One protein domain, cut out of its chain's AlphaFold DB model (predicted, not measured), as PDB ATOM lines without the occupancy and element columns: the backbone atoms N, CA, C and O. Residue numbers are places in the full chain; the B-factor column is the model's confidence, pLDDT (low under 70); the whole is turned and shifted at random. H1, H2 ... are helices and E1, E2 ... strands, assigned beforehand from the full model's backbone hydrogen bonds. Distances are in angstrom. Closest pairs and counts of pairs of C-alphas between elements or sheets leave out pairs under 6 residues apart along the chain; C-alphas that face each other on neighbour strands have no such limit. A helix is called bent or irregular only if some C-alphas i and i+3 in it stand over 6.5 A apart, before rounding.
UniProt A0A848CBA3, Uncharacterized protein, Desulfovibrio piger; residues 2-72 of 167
ATOM      1  N   PRO A   2      31.722 -25.255 324.332       35.69
ATOM      2  CA  PRO A   2      32.421 -24.332 323.447       35.69
ATOM      3  C   PRO A   2      33.814 -24.051 324.022       35.69
ATOM      4  O   PRO A   2      33.981 -23.942 325.237       35.69
ATOM      5  N   ASN A   3      34.811 -24.018 323.139       39.97
ATOM      6  CA  ASN A   3      36.214 -23.786 323.460       39.97
ATOM      7  C   ASN A   3      36.351 -22.452 324.218       39.97
ATOM      8  O   ASN A   3      36.189 -21.385 323.634       39.97
ATOM      9  N   LYS A   4      36.567 -22.518 325.538       47.22
ATOM     10  CA  LYS A   4      36.475 -21.369 326.457       47.22
ATOM     11  C   LYS A   4      37.615 -20.356 326.275       47.22
ATOM     12  O   LYS A   4      37.521 -19.270 326.824       47.22
ATOM     13  N   ASN A   5      38.652 -20.688 325.500       54.16
ATOM     14  CA  ASN A   5      39.825 -19.841 325.272       54.16
ATOM     15  C   ASN A   5      40.352 -19.980 323.832       54.16
ATOM     16  O   ASN A   5      41.428 -20.523 323.603       54.16
ATOM     17  N   MET A   6      39.613 -19.478 322.838       55.44
ATOM     18  CA  MET A   6      40.081 -19.477 321.438       55.44
ATOM     19  C   MET A   6      41.229 -18.484 321.152       55.44
ATOM     20  O   MET A   6      41.779 -18.503 320.058       55.44
ATOM     21  N   LEU A   7      41.615 -17.645 322.123       69.19
ATOM     22  CA  LEU A   7      42.653 -16.610 321.985       69.19
ATOM     23  C   LEU A   7      43.765 -16.733 323.046       69.19
ATOM     24  O   LEU A   7      44.425 -15.749 323.372       69.19
ATOM     25  N   ALA A   8      43.948 -17.924 323.635       67.50
ATOM     26  CA  ALA A   8      44.984 -18.147 324.643       67.50
ATOM     27  C   ALA A   8      46.363 -17.702 324.117       67.50
ATOM     28  O   ALA A   8      46.816 -18.182 323.081       67.50
ATOM     29  N   GLY A   9      47.012 -16.779 324.834       77.12
ATOM     30  CA  GLY A   9      48.333 -16.244 324.480       77.12
ATOM     31  C   GLY A   9      48.333 -14.863 323.815       77.12
ATOM     32  O   GLY A   9      49.415 -14.311 323.616       77.12
ATOM     33  N   LEU A  10      47.166 -14.276 323.519       87.44
ATOM     34  CA  LEU A  10      47.080 -12.886 323.061       87.44
ATOM     35  C   LEU A  10      46.885 -11.910 324.229       87.44
ATOM     36  O   LEU A  10      45.988 -12.087 325.057       87.44
ATOM     37  N   ARG A  11      47.689 -10.843 324.267       89.25
ATOM     38  CA  ARG A  11      47.469  -9.659 325.110       89.25
ATOM     39  C   ARG A  11      47.780  -8.400 324.325       89.25
ATOM     40  O   ARG A  11      48.677  -8.368 323.495       89.25
ATOM     41  N   CYS A  12      47.052  -7.328 324.621       90.75
ATOM     42  CA  CYS A  12      47.386  -6.032 324.048       90.75
ATOM     43  C   CYS A  12      48.757  -5.558 324.566       90.75
ATOM     44  O   CYS A  12      48.888  -5.391 325.782       90.75
ATOM     45  N   PRO A  13      49.726  -5.226 323.694       89.62
ATOM     46  CA  PRO A  13      51.042  -4.746 324.128       89.62
ATOM     47  C   PRO A  13      50.977  -3.369 324.811       89.62
ATOM     48  O   PRO A  13      51.891  -2.981 325.527       89.62
ATOM     49  N   ARG A  14      49.879  -2.620 324.624       90.62
ATOM     50  CA  ARG A  14      49.708  -1.275 325.189       90.62
ATOM     51  C   ARG A  14      49.057  -1.256 326.571       90.62
ATOM     52  O   ARG A  14      49.397  -0.408 327.386       90.62
ATOM     53  N   CYS A  15      48.068  -2.115 326.821       91.00
ATOM     54  CA  CYS A  15      47.279  -2.078 328.063       91.00
ATOM     55  C   CYS A  15      47.199  -3.421 328.797       91.00
ATOM     56  O   CYS A  15      46.408  -3.548 329.733       91.00
ATOM     57  N   ALA A  16      47.952  -4.425 328.336       87.75
ATOM     58  CA  ALA A  16      47.984  -5.796 328.850       87.75
ATOM     59  C   ALA A  16      46.619  -6.514 328.900       87.75
ATOM     60  O   ALA A  16      46.506  -7.586 329.494       87.75
ATOM     61  N   SER A  17      45.578  -5.951 328.272       86.75
ATOM     62  CA  SER A  17      44.237  -6.538 328.272       86.75
ATOM     63  C   SER A  17      44.233  -7.887 327.560       86.75
ATOM     64  O   SER A  17      44.801  -8.011 326.474       86.75
ATOM     65  N   ALA A  18      43.551  -8.856 328.170       84.44
ATOM     66  CA  ALA A  18      43.222 -10.165 327.604       84.44
ATOM     67  C   ALA A  18      41.731 -10.264 327.206       84.44
ATOM     68  O   ALA A  18      41.194 -11.356 327.038       84.44
ATOM     69  N   GLU A  19      41.041  -9.123 327.119       81.62
ATOM     70  CA  GLU A  19      39.665  -9.028 326.617       81.62
ATOM     71  C   GLU A  19      39.579  -9.354 325.112       81.62
ATOM     72  O   GLU A  19      40.613  -9.408 324.443       81.62
ATOM     73  N   PRO A  20      38.369  -9.562 324.546       87.50
ATOM     74  CA  PRO A  20      38.208  -9.850 323.124       87.50
ATOM     75  C   PRO A  20      38.906  -8.830 322.213       87.50
ATOM     76  O   PRO A  20      38.906  -7.625 322.479       87.50
ATOM     77  N   PHE A  21      39.448  -9.323 321.103       89.44
ATOM     78  CA  PHE A  21      40.072  -8.522 320.054       89.44
ATOM     79  C   PHE A  21      39.199  -8.540 318.799       89.44
ATOM     80  O   PHE A  21      38.572  -9.558 318.504       89.44
ATOM     81  N   ASP A  22      39.179  -7.439 318.047       93.50
ATOM     82  CA  ASP A  22      38.704  -7.495 316.662       93.50
ATOM     83  C   ASP A  22      39.855  -7.967 315.788       93.50
ATOM     84  O   ASP A  22      40.899  -7.319 315.745       93.50
ATOM     85  N   ILE A  23      39.666  -9.088 315.102       92.56
ATOM     86  CA  ILE A  23      40.683  -9.686 314.245       92.56
ATOM     87  C   ILE A  23      40.143  -9.732 312.821       92.56
ATOM     88  O   ILE A  23      38.996 -10.127 312.595       92.56
ATOM     89  N   VAL A  24      40.967  -9.329 311.857       93.69
ATOM     90  CA  VAL A  24      40.684  -9.578 310.443       93.69
ATOM     91  C   VAL A  24      40.844 -11.068 310.187       93.69
ATOM     92  O   VAL A  24      41.886 -11.648 310.466       93.69
ATOM     93  N   VAL A  25      39.790 -11.686 309.667       90.81
ATOM     94  CA  VAL A  25      39.743 -13.126 309.421       90.81
ATOM     95  C   VAL A  25      39.387 -13.410 307.970       90.81
ATOM     96  O   VAL A  25      38.643 -12.658 307.338       90.81
ATOM     97  N   THR A  26      39.865 -14.539 307.458       91.12
ATOM     98  CA  THR A  26      39.448 -15.095 306.167       91.12
ATOM     99  C   THR A  26      38.545 -16.296 306.413       91.12
ATOM    100  O   THR A  26      38.871 -17.166 307.214       91.12
ATOM    101  N   GLY A  27      37.402 -16.376 305.737       89.75
ATOM    102  CA  GLY A  27      36.471 -17.490 305.906       89.75
ATOM    103  C   GLY A  27      35.463 -17.593 304.769       89.75
ATOM    104  O   GLY A  27      35.394 -16.737 303.889       89.75
ATOM    105  N   TRP A  28      34.670 -18.658 304.795       88.44
ATOM    106  CA  TRP A  28      33.601 -18.895 303.832       88.44
ATOM    107  C   TRP A  28      32.297 -18.307 304.350       88.44
ATOM    108  O   TRP A  28      31.781 -18.762 305.369       88.44
ATOM    109  N   ALA A  29      31.749 -17.322 303.645       90.62
ATOM    110  CA  ALA A  29      30.514 -16.659 304.038       90.62
ATOM    111  C   ALA A  29      29.317 -17.090 303.177       90.62
ATOM    112  O   ALA A  29      29.417 -17.156 301.951       90.62
ATOM    113  N   SER A  30      28.162 -17.324 303.811       90.75
ATOM    114  CA  SER A  30      26.878 -17.467 303.109       90.75
ATOM    115  C   SER A  30      26.278 -16.086 302.850       90.75
ATOM    116  O   SER A  30      25.773 -15.438 303.776       90.75
ATOM    117  N   VAL A  31      26.327 -15.648 301.592       91.06
ATOM    118  CA  VAL A  31      25.858 -14.328 301.149       91.06
ATOM    119  C   VAL A  31      24.573 -14.474 300.332       91.06
ATOM    120  O   VAL A  31      24.507 -15.266 299.396       91.06
ATOM    121  N   TYR A  32      23.560 -13.698 300.701       90.19
ATOM    122  CA  TYR A  32      22.307 -13.498 299.974       90.19
ATOM    123  C   TYR A  32      22.222 -12.028 299.557       90.19
ATOM    124  O   TYR A  32      22.862 -11.180 300.179       90.19
ATOM    125  N   ASP A  33      21.364 -11.709 298.589       92.50
ATOM    126  CA  ASP A  33      21.221 -10.351 298.039       92.50
ATOM    127  C   ASP A  33      21.013  -9.256 299.100       92.50
ATOM    128  O   ASP A  33      21.398  -8.108 298.898       92.50
ATOM    129  N   ASN A  34      20.418  -9.599 300.246       90.38
ATOM    130  CA  ASN A  34      20.104  -8.659 301.318       90.38
ATOM    131  C   ASN A  34      20.857  -8.894 302.637       90.38
ATOM    132  O   ASN A  34      20.611  -8.155 303.593       90.38
ATOM    133  N   LYS A  35      21.720  -9.915 302.743       85.88
ATOM    134  CA  LYS A  35      22.428 -10.219 304.000       85.88
ATOM    135  C   LYS A  35      23.600 -11.184 303.838       85.88
ATOM    136  O   LYS A  35      23.557 -12.117 303.044       85.88
ATOM    137  N   CYS A  36      24.587 -11.039 304.715       86.25
ATOM    138  CA  CYS A  36      25.576 -12.067 305.024       86.25
ATOM    139  C   CYS A  36      25.167 -12.735 306.343       86.25
ATOM    140  O   CYS A  36      24.973 -12.040 307.338       86.25
ATOM    141  N   VAL A  37      24.956 -14.053 306.343       75.69
ATOM    142  CA  VAL A  37      24.302 -14.741 307.478       75.69
ATOM    143  C   VAL A  37      25.295 -15.420 308.405       75.69
ATOM    144  O   VAL A  37      25.069 -15.460 309.609       75.69
ATOM    145  N   ASP A  38      26.361 -15.987 307.849       82.25
ATOM    146  CA  ASP A  38      27.230 -16.897 308.586       82.25
ATOM    147  C   ASP A  38      28.608 -16.946 307.927       82.25
ATOM    148  O   ASP A  38      28.681 -17.011 306.697       82.25
ATOM    149  N   ILE A  39      29.672 -16.921 308.733       85.00
ATOM    150  CA  ILE A  39      31.055 -17.120 308.287       85.00
ATOM    151  C   ILE A  39      31.548 -18.420 308.921       85.00
ATOM    152  O   ILE A  39      31.625 -18.550 310.140       85.00
ATOM    153  N   ARG A  40      31.896 -19.389 308.076       86.06
ATOM    154  CA  ARG A  40      32.401 -20.712 308.453       86.06
ATOM    155  C   ARG A  40      33.863 -20.847 308.067       86.06
ATOM    156  O   ARG A  40      34.343 -20.145 307.182       86.06
ATOM    157  N   ASN A  41      34.549 -21.805 308.689       83.81
ATOM    158  CA  ASN A  41      35.970 -22.074 308.440       83.81
ATOM    159  C   ASN A  41      36.811 -20.792 308.556       83.81
ATOM    160  O   ASN A  41      37.608 -20.476 307.675       83.81
ATOM    161  N   VAL A  42      36.548 -20.032 309.619       86.88
ATOM    162  CA  VAL A  42      37.260 -18.802 309.942       86.88
ATOM    163  C   VAL A  42      38.710 -19.157 310.246       86.88
ATOM    164  O   VAL A  42      38.975 -19.980 311.120       86.88
ATOM    165  N   ASN A  43      39.625 -18.536 309.519       87.44
ATOM    166  CA  ASN A  43      41.055 -18.641 309.716       87.44
ATOM    167  C   ASN A  43      41.655 -17.245 309.877       87.44
ATOM    168  O   ASN A  43      41.156 -16.273 309.307       87.44
ATOM    169  N   TRP A  44      42.738 -17.165 310.633       90.75
ATOM    170  CA  TRP A  44      43.543 -15.961 310.784       90.75
ATOM    171  C   TRP A  44      45.017 -16.343 310.883       90.75
ATOM    172  O   TRP A  44      45.373 -17.462 311.262       90.75
ATOM    173  N   HIS A  45      45.869 -15.396 310.534       91.12
ATOM    174  CA  HIS A  45      47.312 -15.516 310.477       91.12
ATOM    175  C   HIS A  45      47.963 -14.440 311.338       91.12
ATOM    176  O   HIS A  45      47.392 -13.389 311.605       91.12
ATOM    177  N   ASP A  46      49.208 -14.671 311.731       91.56
ATOM    178  CA  ASP A  46      49.953 -13.765 312.612       91.56
ATOM    179  C   ASP A  46      50.140 -12.358 312.028       91.56
ATOM    180  O   ASP A  46      50.339 -11.393 312.762       91.56
ATOM    181  N   THR A  47      50.053 -12.236 310.705       93.69
ATOM    182  CA  THR A  47      50.139 -10.978 309.960       93.69
ATOM    183  C   THR A  47      48.800 -10.261 309.804       93.69
ATOM    184  O   THR A  47      48.779  -9.140 309.299       93.69
ATOM    185  N   ASP A  48      47.687 -10.890 310.184       95.00
ATOM    186  CA  ASP A  48      46.367 -10.274 310.074       95.00
ATOM    187  C   ASP A  48      46.187  -9.191 311.139       95.00
ATOM    188  O   ASP A  48      46.772  -9.243 312.222       95.00
ATOM    189  N   LEU A  49      45.381  -8.177 310.823       95.44
ATOM    190  CA  LEU A  49      45.165  -7.043 311.716       95.44
ATOM    191  C   LEU A  49      44.386  -7.459 312.967       95.44
ATOM    192  O   LEU A  49      43.416  -8.214 312.894       95.44
ATOM    193  N   CYS A  50      44.784  -6.893 314.098       94.88
ATOM    194  CA  CYS A  50      44.210  -7.112 315.415       94.88
ATOM    195  C   CYS A  50      44.023  -5.764 316.127       94.88
ATOM    196  O   CYS A  50      44.939  -4.938 316.157       94.88
ATOM    197  N   ILE A  51      42.841  -5.531 316.705       95.81
ATOM    198  CA  ILE A  51      42.505  -4.311 317.450       95.81
ATOM    199  C   ILE A  51      42.068  -4.671 318.870       95.81
ATOM    200  O   ILE A  51      41.154  -5.470 319.090       95.81
ATOM    201  N   CYS A  52      42.689  -4.026 319.858       94.44
ATOM    202  CA  CYS A  52      42.288  -4.133 321.256       94.44
ATOM    203  C   CYS A  52      40.982  -3.375 321.518       94.44
ATOM    204  O   CYS A  52      40.961  -2.145 321.441       94.44
ATOM    205  N   LYS A  53      39.925  -4.073 321.956       93.62
ATOM    206  CA  LYS A  53      38.649  -3.441 322.335       93.62
ATOM    207  C   LYS A  53      38.763  -2.444 323.491       93.62
ATOM    208  O   LYS A  53      38.028  -1.464 323.512       93.62
ATOM    209  N   LYS A  54      39.690  -2.668 324.431       92.94
ATOM    210  CA  LYS A  54      39.840  -1.833 325.633       92.94
ATOM    211  C   LYS A  54      40.488  -0.476 325.359       92.94
ATOM    212  O   LYS A  54      40.045   0.529 325.896       92.94
ATOM    213  N   CYS A  55      41.576  -0.451 324.585       94.88
ATOM    214  CA  CYS A  55      42.375   0.769 324.385       94.88
ATOM    215  C   CYS A  55      42.454   1.251 322.929       94.88
ATOM    216  O   CYS A  55      43.097   2.267 322.667       94.88
ATOM    217  N   GLY A  56      41.856   0.522 321.983       94.94
ATOM    218  CA  GLY A  56      41.850   0.865 320.560       94.94
ATOM    219  C   GLY A  56      43.195   0.705 319.845       94.94
ATOM    220  O   GLY A  56      43.307   1.099 318.690       94.94
ATOM    221  N   TYR A  57      44.226   0.157 320.499       95.06
ATOM    222  CA  TYR A  57      45.506  -0.127 319.844       95.06
ATOM    223  C   TYR A  57      45.309  -1.137 318.707       95.06
ATOM    224  O   TYR A  57      44.719  -2.195 318.937       95.06
ATOM    225  N   GLY A  58      45.807  -0.800 317.516       95.94
ATOM    226  CA  GLY A  58      45.798  -1.653 316.331       95.94
ATOM    227  C   GLY A  58      47.214  -2.068 315.937       95.94
ATOM    228  O   GLY A  58      48.120  -1.238 315.946       95.94
ATOM    229  N   GLY A  59      47.380  -3.338 315.586       94.56
ATOM    230  CA  GLY A  59      48.627  -3.935 315.100       94.56
ATOM    231  C   GLY A  59      48.329  -5.224 314.337       94.56
ATOM    232  O   GLY A  59      47.179  -5.453 313.956       94.56
ATOM    233  N   VAL A  60      49.327  -6.074 314.123       95.38
ATOM    234  CA  VAL A  60      49.112  -7.437 313.599       95.38
ATOM    235  C   VAL A  60      49.009  -8.438 314.747       95.38
ATOM    236  O   VAL A  60      49.549  -8.177 315.815       95.38
ATOM    237  N   ILE A  61      48.344  -9.586 314.568       92.81
ATOM    238  CA  ILE A  61      48.177 -10.604 315.629       92.81
ATOM    239  C   ILE A  61      49.510 -10.955 316.307       92.81
ATOM    240  O   ILE A  61      49.541 -11.145 317.522       92.81
ATOM    241  N   ASN A  62      50.612 -10.995 315.555       91.75
ATOM    242  CA  ASN A  62      51.940 -11.264 316.096       91.75
ATOM    243  C   ASN A  62      52.370 -10.260 317.180       91.75
ATOM    244  O   ASN A  62      52.975 -10.671 318.161       91.75
ATOM    245  N   ASP A  63      51.999  -8.982 317.054       91.31
ATOM    246  CA  ASP A  63      52.298  -7.936 318.049       91.31
ATOM    247  C   ASP A  63      51.547  -8.158 319.372       91.31
ATOM    248  O   ASP A  63      51.884  -7.578 320.403       91.31
ATOM    249  N   PHE A  64      50.482  -8.960 319.328       90.12
ATOM    250  CA  PHE A  64      49.653  -9.302 320.478       90.12
ATOM    251  C   PHE A  64      50.025 -10.661 321.063       90.12
ATOM    252  O   PHE A  64      49.563 -10.995 322.153       90.12
ATOM    253  N   LYS A  65      50.844 -11.464 320.372       87.50
ATOM    254  CA  LYS A  65      51.361 -12.707 320.935       87.50
ATOM    255  C   LYS A  65      52.341 -12.360 322.042       87.50
ATOM    256  O   LYS A  65      53.355 -11.713 321.811       87.50
ATOM    257  N   CYS A  66      52.057 -12.830 323.249       74.56
ATOM    258  CA  CYS A  66      53.049 -12.815 324.315       74.56
ATOM    259  C   CYS A  66      54.111 -13.865 323.961       74.56
ATOM    260  O   CYS A  66      53.917 -15.049 324.230       74.56
ATOM    261  N   SER A  67      55.177 -13.453 323.269       62.16
ATOM    262  CA  SER A  67      56.252 -14.350 322.828       62.16
ATOM    263  C   SER A  67      57.308 -14.616 323.891       62.16
ATOM    264  O   SER A  67      58.210 -15.410 323.644       62.16
ATOM    265  N   GLU A  68      57.216 -13.993 325.060       57.78
ATOM    266  CA  GLU A  68      58.177 -14.237 326.124       57.78
ATOM    267  C   GLU A  68      57.533 -15.117 327.196       57.78
ATOM    268  O   GLU A  68      56.405 -14.829 327.627       57.78
ATOM    269  N   PRO A  69      58.196 -16.219 327.616       57.84
ATOM    270  CA  PRO A  69      57.845 -16.822 328.888       57.84
ATOM    271  C   PRO A  69      57.846 -15.686 329.904       57.84
ATOM    272  O   PRO A  69      58.724 -14.830 329.870       57.84
ATOM    273  N   MET A  70      56.819 -15.633 330.750       58.59
ATOM    274  CA  MET A  70      56.843 -14.723 331.884       58.59
ATOM    275  C   MET A  70      58.197 -14.928 332.560       58.59
ATOM    276  O   MET A  70      58.489 -16.059 332.950       58.59
ATOM    277  N   ASP A  71      59.030 -13.887 332.604       62.09
ATOM    278  CA  ASP A  71      60.253 -13.908 333.394       62.09
ATOM    279  C   ASP A  71      59.794 -14.070 334.837       62.09
ATOM    280  O   ASP A  71      59.401 -13.118 335.510       62.09
ATOM    281  N   ILE A  72      59.710 -15.325 335.272       68.44
ATOM    282  CA  ILE A  72      59.443 -15.660 336.656       68.44
ATOM    283  C   ILE A  72      60.752 -15.326 337.358       68.44
ATOM    284  O   ILE A  72      61.754 -15.991 337.078       68.44
TER     285      ILE A  72
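AT A GLANCE: This is residues 2 to 72 of the 167 residues of an uncharacterized protein of Desulfovibrio piger (UniProt A0A848CBA3). A small antiparallel sheet of three short strands, E1, E4 and E5, with the four-residue helix H1 over one face, forms a head, and the long bent hairpin of E2 and E3 reaches away from it as an arm. Residues 2 to 20, a long stretch with no named element, come before E1, and a tail follows H1. The 71 printed residues have five named strands and one named helix, in the order E1 E2 E3 E4 E5 H1; the sheets run E1 - E4 - E5 and E2 - E3, both antiparallel. The class is mostly strand, though under half of the residues are in named elements. The whole is loose, with a radius of gyration of the C-alphas of 14.5 A, and spans 53 by 25 by 21 A, the arm and the tail making its length.

HOW THE PARTS SIT: E1, residues 21 to 23, is an edge strand and the antiparallel neighbour of the inner strand E4, residues 49 to 52, at 165 degrees; N 51 and O 22 are 2.8 A apart, within hydrogen-bond range. E1 runs on into E2, residues 26 to 32, across a break of 2 residues, at 78 degrees. E2 forms a hairpin with E3, residues 35 to 43, at 160 degrees between their directions; N 28 and O 40, and N 43 and O 26, are each 2.8 A apart. E3 bends by 62 degrees at residue 40. E2 and E3 are both apart from E4. E4 forms a hairpin with E5, residues 58 to 60, the other edge strand, at 138 degrees; N 50 and O 59 are 2.8 A apart. H1, residues 61 to 64, is on the sheet of E1, E4 and E5, at a height over the sheet of 8.0 A. It is only just over E4, with 3 of its 4 C-alphas; the closest C-alphas of the two, those of Cys 50 and Ile 61, are 5.3 A apart. H1 is too short for an O i to N i+4 pair, but its one O i to N i+3 pair is within range.

IN THESE COORDINATES: E1 begins at C-alpha 21, (40.072, -8.522, 320.054). E2 measures 18.3 A from first to last C-alpha. E3, the longest strand, measures 21.2 A and begins at C-alpha 35, (22.428, -10.219, 304.000). E4 measures 10.4 A, E5 7.2 A, E1 6.0 A and H1 5.2 A. H1 ends at C-alpha 64, (49.653, -9.302, 320.478).

THE WHOLE: The two C-alphas farthest apart, those of Asp 33 and Ile 72, are 54.6 A apart. The printed part has no cut, and the links between its named elements are tight. The mean pLDDT of the printed part is 83.7; residues 2 to 8 and 67 to 72 are under 70.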